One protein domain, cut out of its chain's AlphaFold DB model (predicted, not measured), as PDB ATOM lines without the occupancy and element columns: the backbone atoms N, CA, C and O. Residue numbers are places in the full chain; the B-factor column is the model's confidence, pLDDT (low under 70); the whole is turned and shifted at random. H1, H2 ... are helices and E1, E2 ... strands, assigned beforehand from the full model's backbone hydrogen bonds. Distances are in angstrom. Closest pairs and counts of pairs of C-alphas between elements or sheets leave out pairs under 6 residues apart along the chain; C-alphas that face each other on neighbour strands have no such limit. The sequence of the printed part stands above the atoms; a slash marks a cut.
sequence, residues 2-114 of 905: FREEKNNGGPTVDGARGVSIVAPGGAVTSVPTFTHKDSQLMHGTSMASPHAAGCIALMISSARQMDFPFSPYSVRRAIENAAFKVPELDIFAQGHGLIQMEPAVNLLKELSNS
ATOM      1  N   PHE A   2     -29.007 -15.399   7.645       34.97
ATOM      2  CA  PHE A   2     -28.075 -14.717   6.727       34.97
ATOM      3  C   PHE A   2     -27.310 -15.751   5.877       34.97
ATOM      4  O   PHE A   2     -26.354 -16.353   6.369       34.97
ATOM      5  N   ARG A   3     -27.698 -15.977   4.610       38.34
ATOM      6  CA  ARG A   3     -26.854 -16.711   3.644       38.34
ATOM      7  C   ARG A   3     -27.255 -16.479   2.178       38.34
ATOM      8  O   ARG A   3     -28.428 -16.317   1.871       38.34
ATOM      9  N   GLU A   4     -26.240 -16.554   1.315       34.53
ATOM     10  CA  GLU A   4     -26.229 -16.680  -0.163       34.53
ATOM     11  C   GLU A   4     -26.854 -15.547  -0.990       34.53
ATOM     12  O   GLU A   4     -26.234 -15.127  -1.967       34.53
ATOM     13  N   GLU A   5     -27.956 -14.942  -0.556       34.12
ATOM     14  CA  GLU A   5     -28.366 -13.621  -1.038       34.12
ATOM     15  C   GLU A   5     -27.952 -12.511  -0.068       34.12
ATOM     16  O   GLU A   5     -27.850 -12.704   1.146       34.12
ATOM     17  N   LYS A   6     -27.709 -11.318  -0.624       44.97
ATOM     18  CA  LYS A   6     -27.338 -10.119   0.138       44.97
ATOM     19  C   LYS A   6     -28.569  -9.516   0.803       44.97
ATOM     20  O   LYS A   6     -28.999  -8.426   0.431       44.97
ATOM     21  N   ASN A   7     -29.120 -10.212   1.793       42.16
ATOM     22  CA  ASN A   7     -30.012  -9.564   2.740       42.16
ATOM     23  C   ASN A   7     -29.158  -8.648   3.629       42.16
ATOM     24  O   ASN A   7     -28.786  -9.013   4.742       42.16
ATOM     25  N   ASN A   8     -28.775  -7.485   3.095       51.28
ATOM     26  CA  ASN A   8     -28.280  -6.391   3.911       51.28
ATOM     27  C   ASN A   8     -29.433  -6.008   4.838       51.28
ATOM     28  O   ASN A   8     -30.357  -5.308   4.418       51.28
ATOM     29  N   GLY A   9     -29.369  -6.474   6.086       57.59
ATOM     30  CA  GLY A   9     -30.133  -5.851   7.155       57.59
ATOM     31  C   GLY A   9     -29.870  -4.345   7.141       57.59
ATOM     32  O   GLY A   9     -28.790  -3.907   6.729       57.59
ATOM     33  N   GLY A  10     -30.876  -3.566   7.528       62.47
ATOM     34  CA  GLY A  10     -30.792  -2.110   7.527       62.47
ATOM     35  C   GLY A  10     -29.700  -1.535   8.450       62.47
ATOM     36  O   GLY A  10     -28.955  -2.270   9.097       62.47
ATOM     37  N   PRO A  11     -29.617  -0.201   8.552       77.88
ATOM     38  CA  PRO A  11     -30.261   0.767   7.670       77.88
ATOM     39  C   PRO A  11     -29.651   0.732   6.261       77.88
ATOM     40  O   PRO A  11     -28.537   0.264   6.028       77.88
ATOM     41  N   THR A  12     -30.387   1.280   5.303       85.75
ATOM     42  CA  THR A  12     -29.855   1.608   3.972       85.75
ATOM     43  C   THR A  12     -28.878   2.792   4.035       85.75
ATOM     44  O   THR A  12     -28.764   3.478   5.054       85.75
ATOM     45  N   VAL A  13     -28.141   3.054   2.950       84.69
ATOM     46  CA  VAL A  13     -27.154   4.154   2.906       84.69
ATOM     47  C   VAL A  13     -27.837   5.522   3.071       84.69
ATOM     48  O   VAL A  13     -27.314   6.385   3.764       84.69
ATOM     49  N   ASP A  14     -29.045   5.680   2.527       87.25
ATOM     50  CA  ASP A  14     -29.937   6.834   2.702       87.25
ATOM     51  C   ASP A  14     -30.826   6.754   3.963       87.25
ATOM     52  O   ASP A  14     -31.735   7.563   4.141       87.25
ATOM     53  N   GLY A  15     -30.563   5.786   4.845       88.50
ATOM     54  CA  GLY A  15     -31.100   5.699   6.202       88.50
ATOM     55  C   GLY A  15     -32.481   5.069   6.370       88.50
ATOM     56  O   GLY A  15     -32.883   4.835   7.506       88.50
ATOM     57  N   ALA A  16     -33.197   4.715   5.300       89.00
ATOM     58  CA  ALA A  16     -34.434   3.937   5.427       89.00
ATOM     59  C   ALA A  16     -34.194   2.561   6.085       89.00
ATOM     60  O   ALA A  16     -33.131   1.957   5.908       89.00
ATOM     61  N   ARG A  17     -35.241   2.020   6.731       88.75
ATOM     62  CA  ARG A  17     -35.296   0.687   7.375       88.75
ATOM     63  C   ARG A  17     -34.760  -0.458   6.495       88.75
ATOM     64  O   ARG A  17     -34.197  -1.421   7.009       88.75
ATOM     65  N   GLY A  18     -34.905  -0.356   5.171       84.88
ATOM     66  CA  GLY A  18     -34.444  -1.354   4.198       84.88
ATOM     67  C   GLY A  18     -35.394  -2.545   4.085       84.88
ATOM     68  O   GLY A  18     -36.084  -2.684   3.077       84.88
ATOM     69  N   VAL A  19     -35.470  -3.371   5.131       88.19
ATOM     70  CA  VAL A  19     -36.419  -4.493   5.206       88.19
ATOM     71  C   VAL A  19     -37.777  -3.978   5.692       88.19
ATOM     72  O   VAL A  19     -37.870  -3.405   6.773       88.19
ATOM     73  N   SER A  20     -38.838  -4.190   4.908       90.25
ATOM     74  CA  SER A  20     -40.220  -3.871   5.305       90.25
ATOM     75  C   SER A  20     -40.780  -4.940   6.253       90.25
ATOM     76  O   SER A  20     -41.110  -4.635   7.395       90.25
ATOM     77  N   ILE A  21     -40.790  -6.201   5.821       92.19
ATOM     78  CA  ILE A  21     -41.235  -7.383   6.580       92.19
ATOM     79  C   ILE A  21     -40.359  -8.591   6.230       92.19
ATOM     80  O   ILE A  21     -39.640  -8.569   5.227       92.19
ATOM     81  N   VAL A  22     -40.470  -9.667   7.009       92.06
ATOM     82  CA  VAL A  22     -39.936 -10.991   6.658       92.06
ATOM     83  C   VAL A  22     -41.045 -12.026   6.453       92.06
ATOM     84  O   VAL A  22     -42.157 -11.905   6.965       92.06
ATOM     85  N   ALA A  23     -40.719 -13.060   5.680       91.69
ATOM     86  CA  ALA A  23     -41.571 -14.205   5.369       91.69
ATOM     87  C   ALA A  23     -40.703 -15.482   5.275       91.69
ATOM     88  O   ALA A  23     -39.478 -15.367   5.141       91.69
ATOM     89  N   PRO A  24     -41.289 -16.693   5.338       89.00
ATOM     90  CA  PRO A  24     -40.560 -17.952   5.182       89.00
ATOM     91  C   PRO A  24     -39.759 -18.009   3.870       89.00
ATOM     92  O   PRO A  24     -40.315 -18.051   2.777       89.00
ATOM     93  N   GLY A  25     -38.429 -17.999   3.989       83.94
ATOM     94  CA  GLY A  25     -37.497 -17.891   2.860       83.94
ATOM     95  C   GLY A  25     -36.820 -19.193   2.435       83.94
ATOM     96  O   GLY A  25     -35.806 -19.129   1.751       83.94
ATOM     97  N   GLY A  26     -37.309 -20.357   2.871       82.56
ATOM     98  CA  GLY A  26     -36.832 -21.671   2.430       82.56
ATOM     99  C   GLY A  26     -37.943 -22.411   1.697       82.56
ATOM    100  O   GLY A  26     -38.984 -22.662   2.294       82.56
ATOM    101  N   ALA A  27     -37.732 -22.743   0.423       79.62
ATOM    102  CA  ALA A  27     -38.756 -23.353  -0.421       79.62
ATOM    103  C   ALA A  27     -38.152 -24.339  -1.429       79.62
ATOM    104  O   ALA A  27     -37.047 -24.136  -1.934       79.62
ATOM    105  N   VAL A  28     -38.903 -25.393  -1.753       77.75
ATOM    106  CA  VAL A  28     -38.626 -26.236  -2.923       77.75
ATOM    107  C   VAL A  28     -39.275 -25.555  -4.123       77.75
ATOM    108  O   VAL A  28     -40.496 -25.540  -4.243       77.75
ATOM    109  N   THR A  29     -38.460 -24.939  -4.978       81.00
ATOM    110  CA  THR A  29     -38.923 -24.258  -6.196       81.00
ATOM    111  C   THR A  29     -38.751 -25.165  -7.406       81.00
ATOM    112  O   THR A  29     -37.790 -25.934  -7.472       81.00
ATOM    113  N   SER A  30     -39.633 -25.039  -8.398       80.31
ATOM    114  CA  SER A  30     -39.348 -25.530  -9.747       80.31
ATOM    115  C   SER A  30     -38.145 -24.788 -10.340       80.31
ATOM    116  O   SER A  30     -37.853 -23.644  -9.969       80.31
ATOM    117  N   VAL A  31     -37.424 -25.442 -11.251       83.06
ATOM    118  CA  VAL A  31     -36.279 -24.859 -11.969       83.06
ATOM    119  C   VAL A  31     -36.393 -25.110 -13.481       83.06
ATOM    120  O   VAL A  31     -37.097 -26.026 -13.898       83.06
ATOM    121  N   PRO A  32     -35.744 -24.303 -14.346       83.62
ATOM    122  CA  PRO A  32     -35.862 -24.467 -15.794       83.62
ATOM    123  C   PRO A  32     -35.420 -25.862 -16.259       83.62
ATOM    124  O   PRO A  32     -34.324 -26.314 -15.929       83.62
ATOM    125  N   THR A  33     -36.233 -26.520 -17.087       81.62
ATOM    126  CA  THR A  33     -36.034 -27.923 -17.511       81.62
ATOM    127  C   THR A  33     -34.703 -28.199 -18.216       81.62
ATOM    128  O   THR A  33     -34.183 -29.310 -18.127       81.62
ATOM    129  N   PHE A  34     -34.078 -27.190 -18.838       81.69
ATOM    130  CA  PHE A  34     -32.723 -27.303 -19.404       81.69
ATOM    131  C   PHE A  34     -31.631 -27.581 -18.352       81.69
ATOM    132  O   PHE A  34     -30.510 -27.935 -18.706       81.69
ATOM    133  N   THR A  35     -31.933 -27.424 -17.059       82.81
ATOM    134  CA  THR A  35     -31.030 -27.789 -15.955       82.81
ATOM    135  C   THR A  35     -31.058 -29.283 -15.609       82.81
ATOM    136  O   THR A  35     -30.315 -29.707 -14.726       82.81
ATOM    137  N   HIS A  36     -31.898 -30.075 -16.291       83.12
ATOM    138  CA  HIS A  36     -32.148 -31.500 -16.026       83.12
ATOM    139  C   HIS A  36     -32.583 -31.806 -14.580       83.12
ATOM    140  O   HIS A  36     -32.358 -32.898 -14.060       83.12
ATOM    141  N   LYS A  37     -33.237 -30.832 -13.943       82.00
ATOM    142  CA  LYS A  37     -33.921 -30.953 -12.656       82.00
ATOM    143  C   LYS A  37     -35.357 -30.473 -12.817       82.00
ATOM    144  O   LYS A  37     -35.612 -29.553 -13.590       82.00
ATOM    145  N   ASP A  38     -36.257 -31.079 -12.058       84.38
ATOM    146  CA  ASP A  38     -37.644 -30.634 -11.918       84.38
ATOM    147  C   ASP A  38     -37.749 -29.521 -10.859       84.38
ATOM    148  O   ASP A  38     -38.185 -28.402 -11.133       84.38
ATOM    149  N   SER A  39     -37.216 -29.789  -9.663       85.31
ATOM    150  CA  SER A  39     -37.205 -28.856  -8.537       85.31
ATOM    151  C   SER A  39     -35.864 -28.817  -7.793       85.31
ATOM    152  O   SER A  39     -34.983 -29.662  -7.975       85.31
ATOM    153  N   GLN A  40     -35.684 -27.785  -6.967       83.38
ATOM    154  CA  GLN A  40     -34.528 -27.607  -6.095       83.38
ATOM    155  C   GLN A  40     -34.929 -26.852  -4.817       83.38
ATOM    156  O   GLN A  40     -35.619 -25.836  -4.875       83.38
ATOM    157  N   LEU A  41     -34.446 -27.314  -3.658       81.50
ATOM    158  CA  LEU A  41     -34.505 -26.543  -2.413       81.50
ATOM    159  C   LEU A  41     -33.611 -25.300  -2.531       81.50
ATOM    160  O   LEU A  41     -32.416 -25.412  -2.814       81.50
ATOM    161  N   MET A  42     -34.190 -24.125  -2.304       79.19
ATOM    162  CA  MET A  42     -33.486 -22.846  -2.269       79.19
ATOM    163  C   MET A  42     -33.828 -22.073  -0.994       79.19
ATOM    164  O   MET A  42     -34.932 -22.171  -0.457       79.19
ATOM    165  N   HIS A  43     -32.863 -21.281  -0.524       76.31
ATOM    166  CA  HIS A  43     -33.005 -20.407   0.636       76.31
ATOM    167  C   HIS A  43     -32.616 -18.980   0.246       76.31
ATOM    168  O   HIS A  43     -31.532 -18.777  -0.297       76.31
ATOM    169  N   GLY A  44     -33.467 -17.991   0.525       73.44
ATOM    170  CA  GLY A  44     -33.145 -16.590   0.255       73.44
ATOM    171  C   GLY A  44     -34.338 -15.638   0.238       73.44
ATOM    172  O   GLY A  44     -35.505 -16.031   0.306       73.44
ATOM    173  N   THR A  45     -34.023 -14.354   0.092       78.25
ATOM    174  CA  THR A  45     -34.987 -13.270  -0.141       78.25
ATOM    175  C   THR A  45     -35.828 -13.496  -1.404       78.25
ATOM    176  O   THR A  45     -37.026 -13.225  -1.385       78.25
ATOM    177  N   SER A  46     -35.257 -14.102  -2.449       80.06
ATOM    178  CA  SER A  46     -35.959 -14.516  -3.672       80.06
ATOM    179  C   SER A  46     -37.005 -15.620  -3.461       80.06
ATOM    180  O   SER A  46     -37.825 -15.830  -4.348       80.06
ATOM    181  N   MET A  47     -37.023 -16.299  -2.304       86.75
ATOM    182  CA  MET A  47     -38.070 -17.266  -1.924       86.75
ATOM    183  C   MET A  47     -39.066 -16.671  -0.912       86.75
ATOM    184  O   MET A  47     -40.263 -16.929  -0.998       86.75
ATOM    185  N   ALA A  48     -38.602 -15.801  -0.006       89.00
ATOM    186  CA  ALA A  48     -39.478 -15.065   0.912       89.00
ATOM    187  C   ALA A  48     -40.385 -14.053   0.181       89.00
ATOM    188  O   ALA A  48     -41.545 -13.874   0.547       89.00
ATOM    189  N   SER A  49     -39.873 -13.414  -0.877       91.38
ATOM    190  CA  SER A  49     -40.605 -12.440  -1.699       91.38
ATOM    191  C   SER A  49     -41.868 -13.022  -2.368       91.38
ATOM    192  O   SER A  49     -42.949 -12.484  -2.125       91.38
ATOM    193  N   PRO A  50     -41.817 -14.136  -3.134       91.00
ATOM    194  CA  PRO A  50     -43.026 -14.742  -3.697       91.00
ATOM    195  C   PRO A  50     -43.983 -15.294  -2.630       91.00
ATOM    196  O   PRO A  50     -45.192 -15.256  -2.846       91.00
ATOM    197  N   HIS A  51     -43.490 -15.731  -1.461       91.94
ATOM    198  CA  HIS A  51     -44.358 -16.100  -0.337       91.94
ATOM    199  C   HIS A  51     -45.171 -14.889   0.155       91.94
ATOM    200  O   HIS A  51     -46.398 -14.945   0.206       91.94
ATOM    201  N   ALA A  52     -44.508 -13.759   0.431       94.12
ATOM    202  CA  ALA A  52     -45.175 -12.515   0.819       94.12
ATOM    203  C   ALA A  52     -46.114 -11.978  -0.282       94.12
ATOM    204  O   ALA A  52     -47.190 -11.467   0.022       94.12
ATOM    205  N   ALA A  53     -45.762 -12.140  -1.562       95.38
ATOM    206  CA  ALA A  53     -46.639 -11.793  -2.681       95.38
ATOM    207  C   ALA A  53     -47.908 -12.670  -2.731       95.38
ATOM    208  O   ALA A  53     -48.991 -12.154  -3.008       95.38
ATOM    209  N   GLY A  54     -47.799 -13.964  -2.408       95.19
ATOM    210  CA  GLY A  54     -48.943 -14.865  -2.240       95.19
ATOM    211  C   GLY A  54     -49.865 -14.429  -1.097       95.19
ATOM    212  O   GLY A  54     -51.074 -14.323  -1.291       95.19
ATOM    213  N   CYS A  55     -49.294 -14.074   0.058       95.69
ATOM    214  CA  CYS A  55     -50.029 -13.473   1.177       95.69
ATOM    215  C   CYS A  55     -50.792 -12.203   0.753       95.69
ATOM    216  O   CYS A  55     -51.999 -12.101   0.968       95.69
ATOM    217  N   ILE A  56     -50.123 -11.268   0.070       96.50
ATOM    218  CA  ILE A  56     -50.739 -10.034  -0.452       96.50
ATOM    219  C   ILE A  56     -51.880 -10.343  -1.437       96.50
ATOM    220  O   ILE A  56     -52.930  -9.700  -1.386       96.50
ATOM    221  N   ALA A  57     -51.714 -11.337  -2.315       97.25
ATOM    222  CA  ALA A  57     -52.753 -11.747  -3.260       97.25
ATOM    223  C   ALA A  57     -53.999 -12.316  -2.555       97.25
ATOM    224  O   ALA A  57     -55.123 -12.030  -2.979       97.25
ATOM    225  N   LEU A  58     -53.821 -13.056  -1.455       96.44
ATOM    226  CA  LEU A  58     -54.925 -13.510  -0.606       96.44
ATOM    227  C   LEU A  58     -55.619 -12.330   0.089       96.44
ATOM    228  O   LEU A  58     -56.837 -12.221  -0.014       96.44
ATOM    229  N   MET A  59     -54.878 -11.390   0.689       95.69
ATOM    230  CA  MET A  59     -55.463 -10.191   1.319       95.69
ATOM    231  C   MET A  59     -56.301  -9.356   0.339       95.69
ATOM    232  O   MET A  59     -57.413  -8.941   0.663       95.69
ATOM    233  N   ILE A  60     -55.797  -9.142  -0.881       96.25
ATOM    234  CA  ILE A  60     -56.513  -8.424  -1.950       96.25
ATOM    235  C   ILE A  60     -57.760  -9.200  -2.405       96.25
ATOM    236  O   ILE A  60     -58.766  -8.592  -2.770       96.25
ATOM    237  N   SER A  61     -57.716 -10.535  -2.371       96.81
ATOM    238  CA  SER A  61     -58.872 -11.380  -2.684       96.81
ATOM    239  C   SER A  61     -59.947 -11.276  -1.599       96.81
ATOM    240  O   SER A  61     -61.106 -11.038  -1.931       96.81
ATOM    241  N   SER A  62     -59.569 -11.338  -0.318       95.31
ATOM    242  CA  SER A  62     -60.486 -11.128   0.811       95.31
ATOM    243  C   SER A  62     -61.124  -9.737   0.783       95.31
ATOM    244  O   SER A  62     -62.339  -9.633   0.911       95.31
ATOM    245  N   ALA A  63     -60.348  -8.678   0.526       95.19
ATOM    246  CA  ALA A  63     -60.866  -7.308   0.435       95.19
ATOM    247  C   ALA A  63     -61.916  -7.125  -0.678       95.19
ATOM    248  O   ALA A  63     -62.892  -6.401  -0.502       95.19
ATOM    249  N   ARG A  64     -61.750  -7.828  -1.808       96.44
ATOM    250  CA  ARG A  64     -62.731  -7.851  -2.909       96.44
ATOM    251  C   ARG A  64     -63.961  -8.709  -2.614       96.44
ATOM    252  O   ARG A  64     -65.037  -8.388  -3.094       96.44
ATOM    253  N   GLN A  65     -63.807  -9.804  -1.871       96.12
ATOM    254  CA  GLN A  65     -64.914 -10.698  -1.502       96.12
ATOM    255  C   GLN A  65     -65.769 -10.138  -0.356       96.12
ATOM    256  O   GLN A  65     -66.955 -10.438  -0.279       96.12
ATOM    257  N   MET A  66     -65.174  -9.324   0.518       94.75
ATOM    258  CA  MET A  66     -65.842  -8.629   1.627       94.75
ATOM    259  C   MET A  66     -66.271  -7.189   1.276       94.75
ATOM    260  O   MET A  66     -66.673  -6.457   2.175       94.75
ATOM    261  N   ASP A  67     -66.135  -6.800   0.003       95.19
ATOM    262  CA  ASP A  67     -66.477  -5.496  -0.585       95.19
ATOM    263  C   ASP A  67     -66.102  -4.270   0.274       95.19
ATOM    264  O   ASP A  67     -66.947  -3.463   0.661       95.19
ATOM    265  N   PHE A  68     -64.808  -4.124   0.591       93.62
ATOM    266  CA  PHE A  68     -64.291  -2.923   1.256       93.62
ATOM    267  C   PHE A  68     -63.142  -2.257   0.474       93.62
ATOM    268  O   PHE A  68     -62.325  -2.938  -0.158       93.62
ATOM    269  N   PRO A  69     -63.037  -0.913   0.498       93.12
ATOM    270  CA  PRO A  69     -62.030  -0.189  -0.268       93.12
ATOM    271  C   PRO A  69     -60.625  -0.362   0.320       93.12
ATOM    272  O   PRO A  69     -60.420  -0.321   1.533       93.12
ATOM    273  N   PHE A  70     -59.629  -0.490  -0.557       93.88
ATOM    274  CA  PHE A  70     -58.219  -0.618  -0.189       93.88
ATOM    275  C   PHE A  70     -57.312   0.111  -1.188       93.88
ATOM    276  O   PHE A  70     -57.643   0.263  -2.367       93.88
ATOM    277  N   SER A  71     -56.127   0.508  -0.726       93.62
ATOM    278  CA  SER A  71     -55.066   1.087  -1.551       93.62
ATOM    279  C   SER A  71     -53.769   0.278  -1.403       93.62
ATOM    280  O   SER A  71     -53.622  -0.485  -0.444       93.62
ATOM    281  N   PRO A  72     -52.774   0.450  -2.296       94.50
ATOM    282  CA  PRO A  72     -51.444  -0.128  -2.089       94.50
ATOM    283  C   PRO A  72     -50.791   0.325  -0.773       94.50
ATOM    284  O   PRO A  72     -49.942  -0.383  -0.235       94.50
ATOM    285  N   TYR A  73     -51.187   1.491  -0.251       94.38
ATOM    286  CA  TYR A  73     -50.662   2.066   0.983       94.38
ATOM    287  C   TYR A  73     -51.357   1.476   2.215       94.38
ATOM    288  O   TYR A  73     -50.669   1.113   3.165       94.38
ATOM    289  N   SER A  74     -52.684   1.291   2.184       94.50
ATOM    290  CA  SER A  74     -53.413   0.660   3.292       94.50
ATOM    291  C   SER A  74     -53.087  -0.830   3.411       94.50
ATOM    292  O   SER A  74     -52.862  -1.303   4.520       94.50
ATOM    293  N   VAL A  75     -52.954  -1.553   2.286       95.75
ATOM    294  CA  VAL A  75     -52.484  -2.954   2.264       95.75
ATOM    295  C   VAL A  75     -51.089  -3.065   2.876       95.75
ATOM    296  O   VAL A  75     -50.865  -3.912   3.737       95.75
ATOM    297  N   ARG A  76     -50.160  -2.182   2.484       95.31
ATOM    298  CA  ARG A  76     -48.811  -2.153   3.057       95.31
ATOM    299  C   ARG A  76     -48.834  -1.850   4.561       95.31
ATOM    300  O   ARG A  76     -48.232  -2.601   5.319       95.31
ATOM    301  N   ARG A  77     -49.541  -0.798   4.989       94.81
ATOM    302  CA  ARG A  77     -49.629  -0.386   6.402       94.81
ATOM    303  C   ARG A  77     -50.229  -1.486   7.277       94.81
ATOM    304  O   ARG A  77     -49.695  -1.765   8.342       94.81
ATOM    305  N   ALA A  78     -51.285  -2.152   6.805       95.81
ATOM    306  CA  ALA A  78     -51.888  -3.281   7.505       95.81
ATOM    307  C   ALA A  78     -50.889  -4.434   7.706       95.81
ATOM    308  O   ALA A  78     -50.796  -4.976   8.800       95.81
ATOM    309  N   ILE A  79     -50.107  -4.772   6.675       96.38
ATOM    310  CA  ILE A  79     -49.080  -5.824   6.736       96.38
ATOM    311  C   ILE A  79     -47.919  -5.446   7.665       96.38
ATOM    312  O   ILE A  79     -47.453  -6.293   8.421       96.38
ATOM    313  N   GLU A  80     -47.444  -4.199   7.612       95.56
ATOM    314  CA  GLU A  80     -46.338  -3.726   8.454       95.56
ATOM    315  C   GLU A  80     -46.753  -3.621   9.932       95.56
ATOM    316  O   GLU A  80     -46.018  -4.087  10.799       95.56
ATOM    317  N   ASN A  81     -47.953  -3.115  10.232       95.69
ATOM    318  CA  ASN A  81     -48.439  -2.968  11.610       95.69
ATOM    319  C   ASN A  81     -48.904  -4.295  12.240       95.69
ATOM    320  O   ASN A  81     -48.834  -4.443  13.458       95.69
ATOM    321  N   ALA A  82     -49.341  -5.269  11.436       96.50
ATOM    322  CA  ALA A  82     -49.739  -6.603  11.897       96.50
ATOM    323  C   ALA A  82     -48.579  -7.618  11.983       96.50
ATOM    324  O   ALA A  82     -48.798  -8.784  12.323       96.50
ATOM    325  N   ALA A  83     -47.350  -7.226  11.634       95.75
ATOM    326  CA  ALA A  83     -46.209  -8.131  11.589       95.75
ATOM    327  C   ALA A  83     -45.741  -8.562  12.995       95.75
ATOM    328  O   ALA A  83     -45.553  -7.747  13.898       95.75
ATOM    329  N   PHE A  84     -45.485  -9.859  13.175       95.06
ATOM    330  CA  PHE A  84     -45.009 -10.411  14.442       95.06
ATOM    331  C   PHE A  84     -43.493 -10.213  14.593       95.06
ATOM    332  O   PHE A  84     -42.703 -10.861  13.902       95.06
ATOM    333  N   LYS A  85     -43.071  -9.330  15.505       91.88
ATOM    334  CA  LYS A  85     -41.654  -9.152  15.862       91.88
ATOM    335  C   LYS A  85     -41.102 -10.440  16.479       91.88
ATOM    336  O   LYS A  85     -41.634 -10.928  17.470       91.88
ATOM    337  N   VAL A  86     -40.017 -10.970  15.918       89.06
ATOM    338  CA  VAL A  86     -39.377 -12.209  16.386       89.06
ATOM    339  C   VAL A  86     -38.216 -11.838  17.318       89.06
ATOM    340  O   VAL A  86     -37.249 -11.247  16.831       89.06
ATOM    341  N   PRO A  87     -38.249 -12.173  18.625       83.75
ATOM    342  CA  PRO A  87     -37.239 -11.700  19.583       83.75
ATOM    343  C   PRO A  87     -35.800 -12.135  19.271       83.75
ATOM    344  O   PRO A  87     -34.860 -11.418  19.593       83.75
ATOM    345  N   GLU A  88     -35.621 -13.289  18.622       77.50
ATOM    346  CA  GLU A  88     -34.304 -13.860  18.297       77.50
ATOM    347  C   GLU A  88     -33.696 -13.341  16.976       77.50
ATOM    348  O   GLU A  88     -32.575 -13.712  16.622       77.50
ATOM    349  N   LEU A  89     -34.409 -12.507  16.205       77.56
ATOM    350  CA  LEU A  89     -33.888 -11.960  14.948       77.56
ATOM    351  C   LEU A  89     -33.213 -10.598  15.147       77.56
ATOM    352  O   LEU A  89     -33.797  -9.683  15.721       77.56
ATOM    353  N   ASP A  90     -32.024 -10.446  14.554       78.56
ATOM    354  CA  ASP A  90     -31.305  -9.171  14.424       78.56
ATOM    355  C   ASP A  90     -32.262  -8.030  14.023       78.56
ATOM    356  O   ASP A  90     -33.013  -8.147  13.046       78.56
ATOM    357  N   ILE A  91     -32.222  -6.931  14.783       78.25
ATOM    358  CA  ILE A  91     -33.103  -5.756  14.664       78.25
ATOM    359  C   ILE A  91     -33.132  -5.191  13.239       78.25
ATOM    360  O   ILE A  91     -34.164  -4.721  12.764       78.25
ATOM    361  N   PHE A  92     -32.017  -5.315  12.522       83.31
ATOM    362  CA  PHE A  92     -31.864  -4.858  11.145       83.31
ATOM    363  C   PHE A  92     -32.424  -5.823  10.095       83.31
ATOM    364  O   PHE A  92     -32.652  -5.420   8.953       83.31
ATOM    365  N   ALA A  93     -32.617  -7.094  10.447       82.50
ATOM    366  CA  ALA A  93     -32.948  -8.167   9.514       82.50
ATOM    367  C   ALA A  93     -34.442  -8.522   9.472       82.50
ATOM    368  O   ALA A  93     -34.869  -9.132   8.493       82.50
ATOM    369  N   GLN A  94     -35.227  -8.177  10.503       85.75
ATOM    370  CA  GLN A  94     -36.648  -8.555  10.595       85.75
ATOM    371  C   GLN A  94     -37.647  -7.521  10.041       85.75
ATOM    372  O   GLN A  94     -38.806  -7.860   9.804       85.75
ATOM    373  N   GLY A  95     -37.225  -6.277   9.793       90.06
ATOM    374  CA  GLY A  95     -38.141  -5.209   9.378       90.06
ATOM    375  C   GLY A  95     -39.152  -4.896  10.482       90.06
ATOM    376  O   GLY A  95     -38.750  -4.667  11.622       90.06
ATOM    377  N   HIS A  96     -40.445  -4.876  10.165       92.25
ATOM    378  CA  HIS A  96     -41.513  -4.799  11.171       92.25
ATOM    379  C   HIS A  96     -41.787  -6.147  11.862       92.25
ATOM    380  O   HIS A  96     -42.299  -6.156  12.977       92.25
ATOM    381  N   GLY A  97     -41.417  -7.272  11.237       93.31
ATOM    382  CA  GLY A  97     -41.626  -8.623  11.755       93.31
ATOM    383  C   GLY A  97     -42.010  -9.640  10.675       93.31
ATOM    384  O   GLY A  97     -41.964  -9.362   9.474       93.31
ATOM    385  N   LEU A  98     -42.409 -10.832  11.121       93.75
ATOM    386  CA  LEU A  98     -42.943 -11.919  10.304       93.75
ATOM    387  C   LEU A  98     -44.408 -11.648   9.929       93.75
ATOM    388  O   LEU A  98     -45.245 -11.481  10.816       93.75
ATOM    389  N   ILE A  99     -44.722 -11.652   8.631       95.12
ATOM    390  CA  ILE A  99     -46.080 -11.415   8.107       95.12
ATOM    391  C   ILE A  99     -47.141 -12.337   8.747       95.12
ATOM    392  O   ILE A  99     -46.968 -13.554   8.776       95.12
ATOM    393  N   GLN A 100     -48.244 -11.754   9.234       96.44
ATOM    394  CA  GLN A 100     -49.391 -12.470   9.813       96.44
ATOM    395  C   GLN A 100     -50.657 -12.192   8.995       96.44
ATOM    396  O   GLN A 100     -51.068 -11.044   8.870       96.44
ATOM    397  N   MET A 101     -51.279 -13.232   8.434       94.81
ATOM    398  CA  MET A 101     -52.380 -13.073   7.471       94.81
ATOM    399  C   MET A 101     -53.681 -12.549   8.087       94.81
ATOM    400  O   MET A 101     -54.200 -11.528   7.645       94.81
ATOM    401  N   GLU A 102     -54.219 -13.240   9.091       94.56
ATOM    402  CA  GLU A 102     -55.514 -12.901   9.697       94.56
ATOM    403  C   GLU A 102     -55.501 -11.518  10.383       94.56
ATOM    404  O   GLU A 102     -56.342 -10.687  10.026       94.56
ATOM    405  N   PRO A 103     -54.519 -11.182  11.250       96.00
ATOM    406  CA  PRO A 103     -54.403  -9.836  11.809       96.00
ATOM    407  C   PRO A 103     -54.264  -8.740  10.740       96.00
ATOM    408  O   PRO A 103     -54.875  -7.682  10.878       96.00
ATOM    409  N   ALA A 104     -53.534  -8.990   9.645       96.25
ATOM    410  CA  ALA A 104     -53.387  -8.012   8.566       96.25
ATOM    411  C   ALA A 104     -54.678  -7.817   7.750       96.25
ATOM    412  O   ALA A 104     -54.950  -6.700   7.318       96.25
ATOM    413  N   VAL A 105     -55.498  -8.857   7.542       96.00
ATOM    414  CA  VAL A 105     -56.817  -8.716   6.887       96.00
ATOM    415  C   VAL A 105     -57.788  -7.938   7.777       96.00
ATOM    416  O   VAL A 105     -58.468  -7.036   7.284       96.00
ATOM    417  N   ASN A 106     -57.813  -8.228   9.080       95.12
ATOM    418  CA  ASN A 106     -58.663  -7.521  10.040       95.12
ATOM    419  C   ASN A 106     -58.279  -6.032  10.130       95.12
ATOM    420  O   ASN A 106     -59.125  -5.162   9.922       95.12
ATOM    421  N   LEU A 107     -56.986  -5.729  10.298       95.44
ATOM    422  CA  LEU A 107     -56.490  -4.351  10.332       95.44
ATOM    423  C   LEU A 107     -56.690  -3.614   8.994       95.44
ATOM    424  O   LEU A 107     -56.993  -2.423   8.985       95.44
ATOM    425  N   LEU A 108     -56.584  -4.303   7.850       95.88
ATOM    426  CA  LEU A 108     -56.889  -3.707   6.544       95.88
ATOM    427  C   LEU A 108     -58.372  -3.317   6.421       95.88
ATOM    428  O   LEU A 108     -58.676  -2.268   5.848       95.88
ATOM    429  N   LYS A 109     -59.282  -4.131   6.969       95.00
ATOM    430  CA  LYS A 109     -60.718  -3.832   7.009       95.00
ATOM    431  C   LYS A 109     -61.008  -2.612   7.885       95.00
ATOM    432  O   LYS A 109     -61.790  -1.759   7.476       95.00
ATOM    433  N   GLU A 110     -60.348  -2.469   9.032       93.44
ATOM    434  CA  GLU A 110     -60.471  -1.270   9.878       93.44
ATOM    435  C   GLU A 110     -59.910  -0.015   9.184       93.44
ATOM    436  O   GLU A 110     -60.588   1.013   9.104       93.44
ATOM    437  N   LEU A 111     -58.724  -0.125   8.571       92.50
ATOM    438  CA  LEU A 111     -58.090   0.941   7.783       92.50
ATOM    439  C   LEU A 111     -58.899   1.374   6.545       92.50
ATOM    440  O   LEU A 111     -58.645   2.456   6.014       92.50
ATOM    441  N   SER A 112     -59.880   0.586   6.084       90.62
ATOM    442  CA  SER A 112     -60.752   0.964   4.957       90.62
ATOM    443  C   SER A 112     -61.574   2.239   5.231       90.62
ATOM    444  O   SER A 112     -61.878   2.985   4.293       90.62
ATOM    445  N   ASN A 113     -61.836   2.527   6.513       87.06
ATOM    446  CA  ASN A 113     -62.540   3.711   7.014       87.06
ATOM    447  C   ASN A 113     -61.601   4.865   7.424       87.06
ATOM    448  O   ASN A 113     -62.071   5.894   7.911       87.06
ATOM    449  N   SER A 114     -60.280   4.715   7.275       86.31
ATOM    450  CA  SER A 114     -59.322   5.762   7.655       86.31
ATOM    451  C   SER A 114     -59.375   6.946   6.676       86.31
ATOM    452  O   SER A 114     -59.344   6.706   5.463       86.31
TER     453      SER A 114
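Overview. This is residues 2 to 114 of the 905 residues of the protein "Tripeptidyl-peptidase 2" of Cyprideis torosa (UniProt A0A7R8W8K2). A two-stranded hairpin, E1 and E2, sits at the beginning of one long helix, H1, while two short helices, H2 and H3, cross each other and pack on H1 farther along. Residues 32 to 37, at the hairpin's tip, stick out, and long loops make up much of the rest. The printed part has 113 residues, under half of them in named elements, in the order E1 E2 H1 H2 H3, with an antiparallel sheet E1 - E2; the class is mostly helix. It is only just loose, close to compact, with a radius of gyration of the C-alphas of 16.1 A and spans of 50 by 34 by 26 A.

Along the chain. Find C-alpha 26 at (-36.832, -21.671, 2.430), where E1, residues 26 to 30, begins and runs 13.0 A. E2, residues 39 to 43, covers 13.2 A. H1, residues 45 to 65, runs 30.1 A from (-34.987, -13.270, -0.141). H2, residues 72 to 81, covers 14.3 A; H3, residues 101 to 111, covers 15.1 A and ends at (-58.090, 0.941, 7.783).

Arrangement. Look first at E1 and E2, an antiparallel hairpin at 152 degrees; N 40 and O 29 are 2.8 A apart, within hydrogen-bond range. The closest C-alphas of E1 and H1, Ala 27 and Met 47, are 6.3 A apart. H1 touches H3 with residues 55 to 63 alone, closest at C-alphas 59 and 105, 5.9 A, at a steep tilt of 51 degrees. H1 and H2 only just touch, with 3 pairs of C-alphas within 8 A, the closest being Ile 56 and Val 75, 7.8 A. H2 touches H3, closest at C-alphas 78 and 104, 5.1 A, at a steep tilt of 58 degrees, opposite ways. Both strands are apart from H2 and H3. In H2 and H3 every O i to N i+4 pair is within hydrogen-bond range; in H1, 16 of 17.

Size, cuts and confidence. The C-alphas farthest apart, His 36 and Asn 113, are 51.9 A from each other. The printed part has no cut, and the link from H2 to H3 is long, 19 residues. Look to residues 2 to 10 for pLDDT under 70; the mean of the printed part is 85.9.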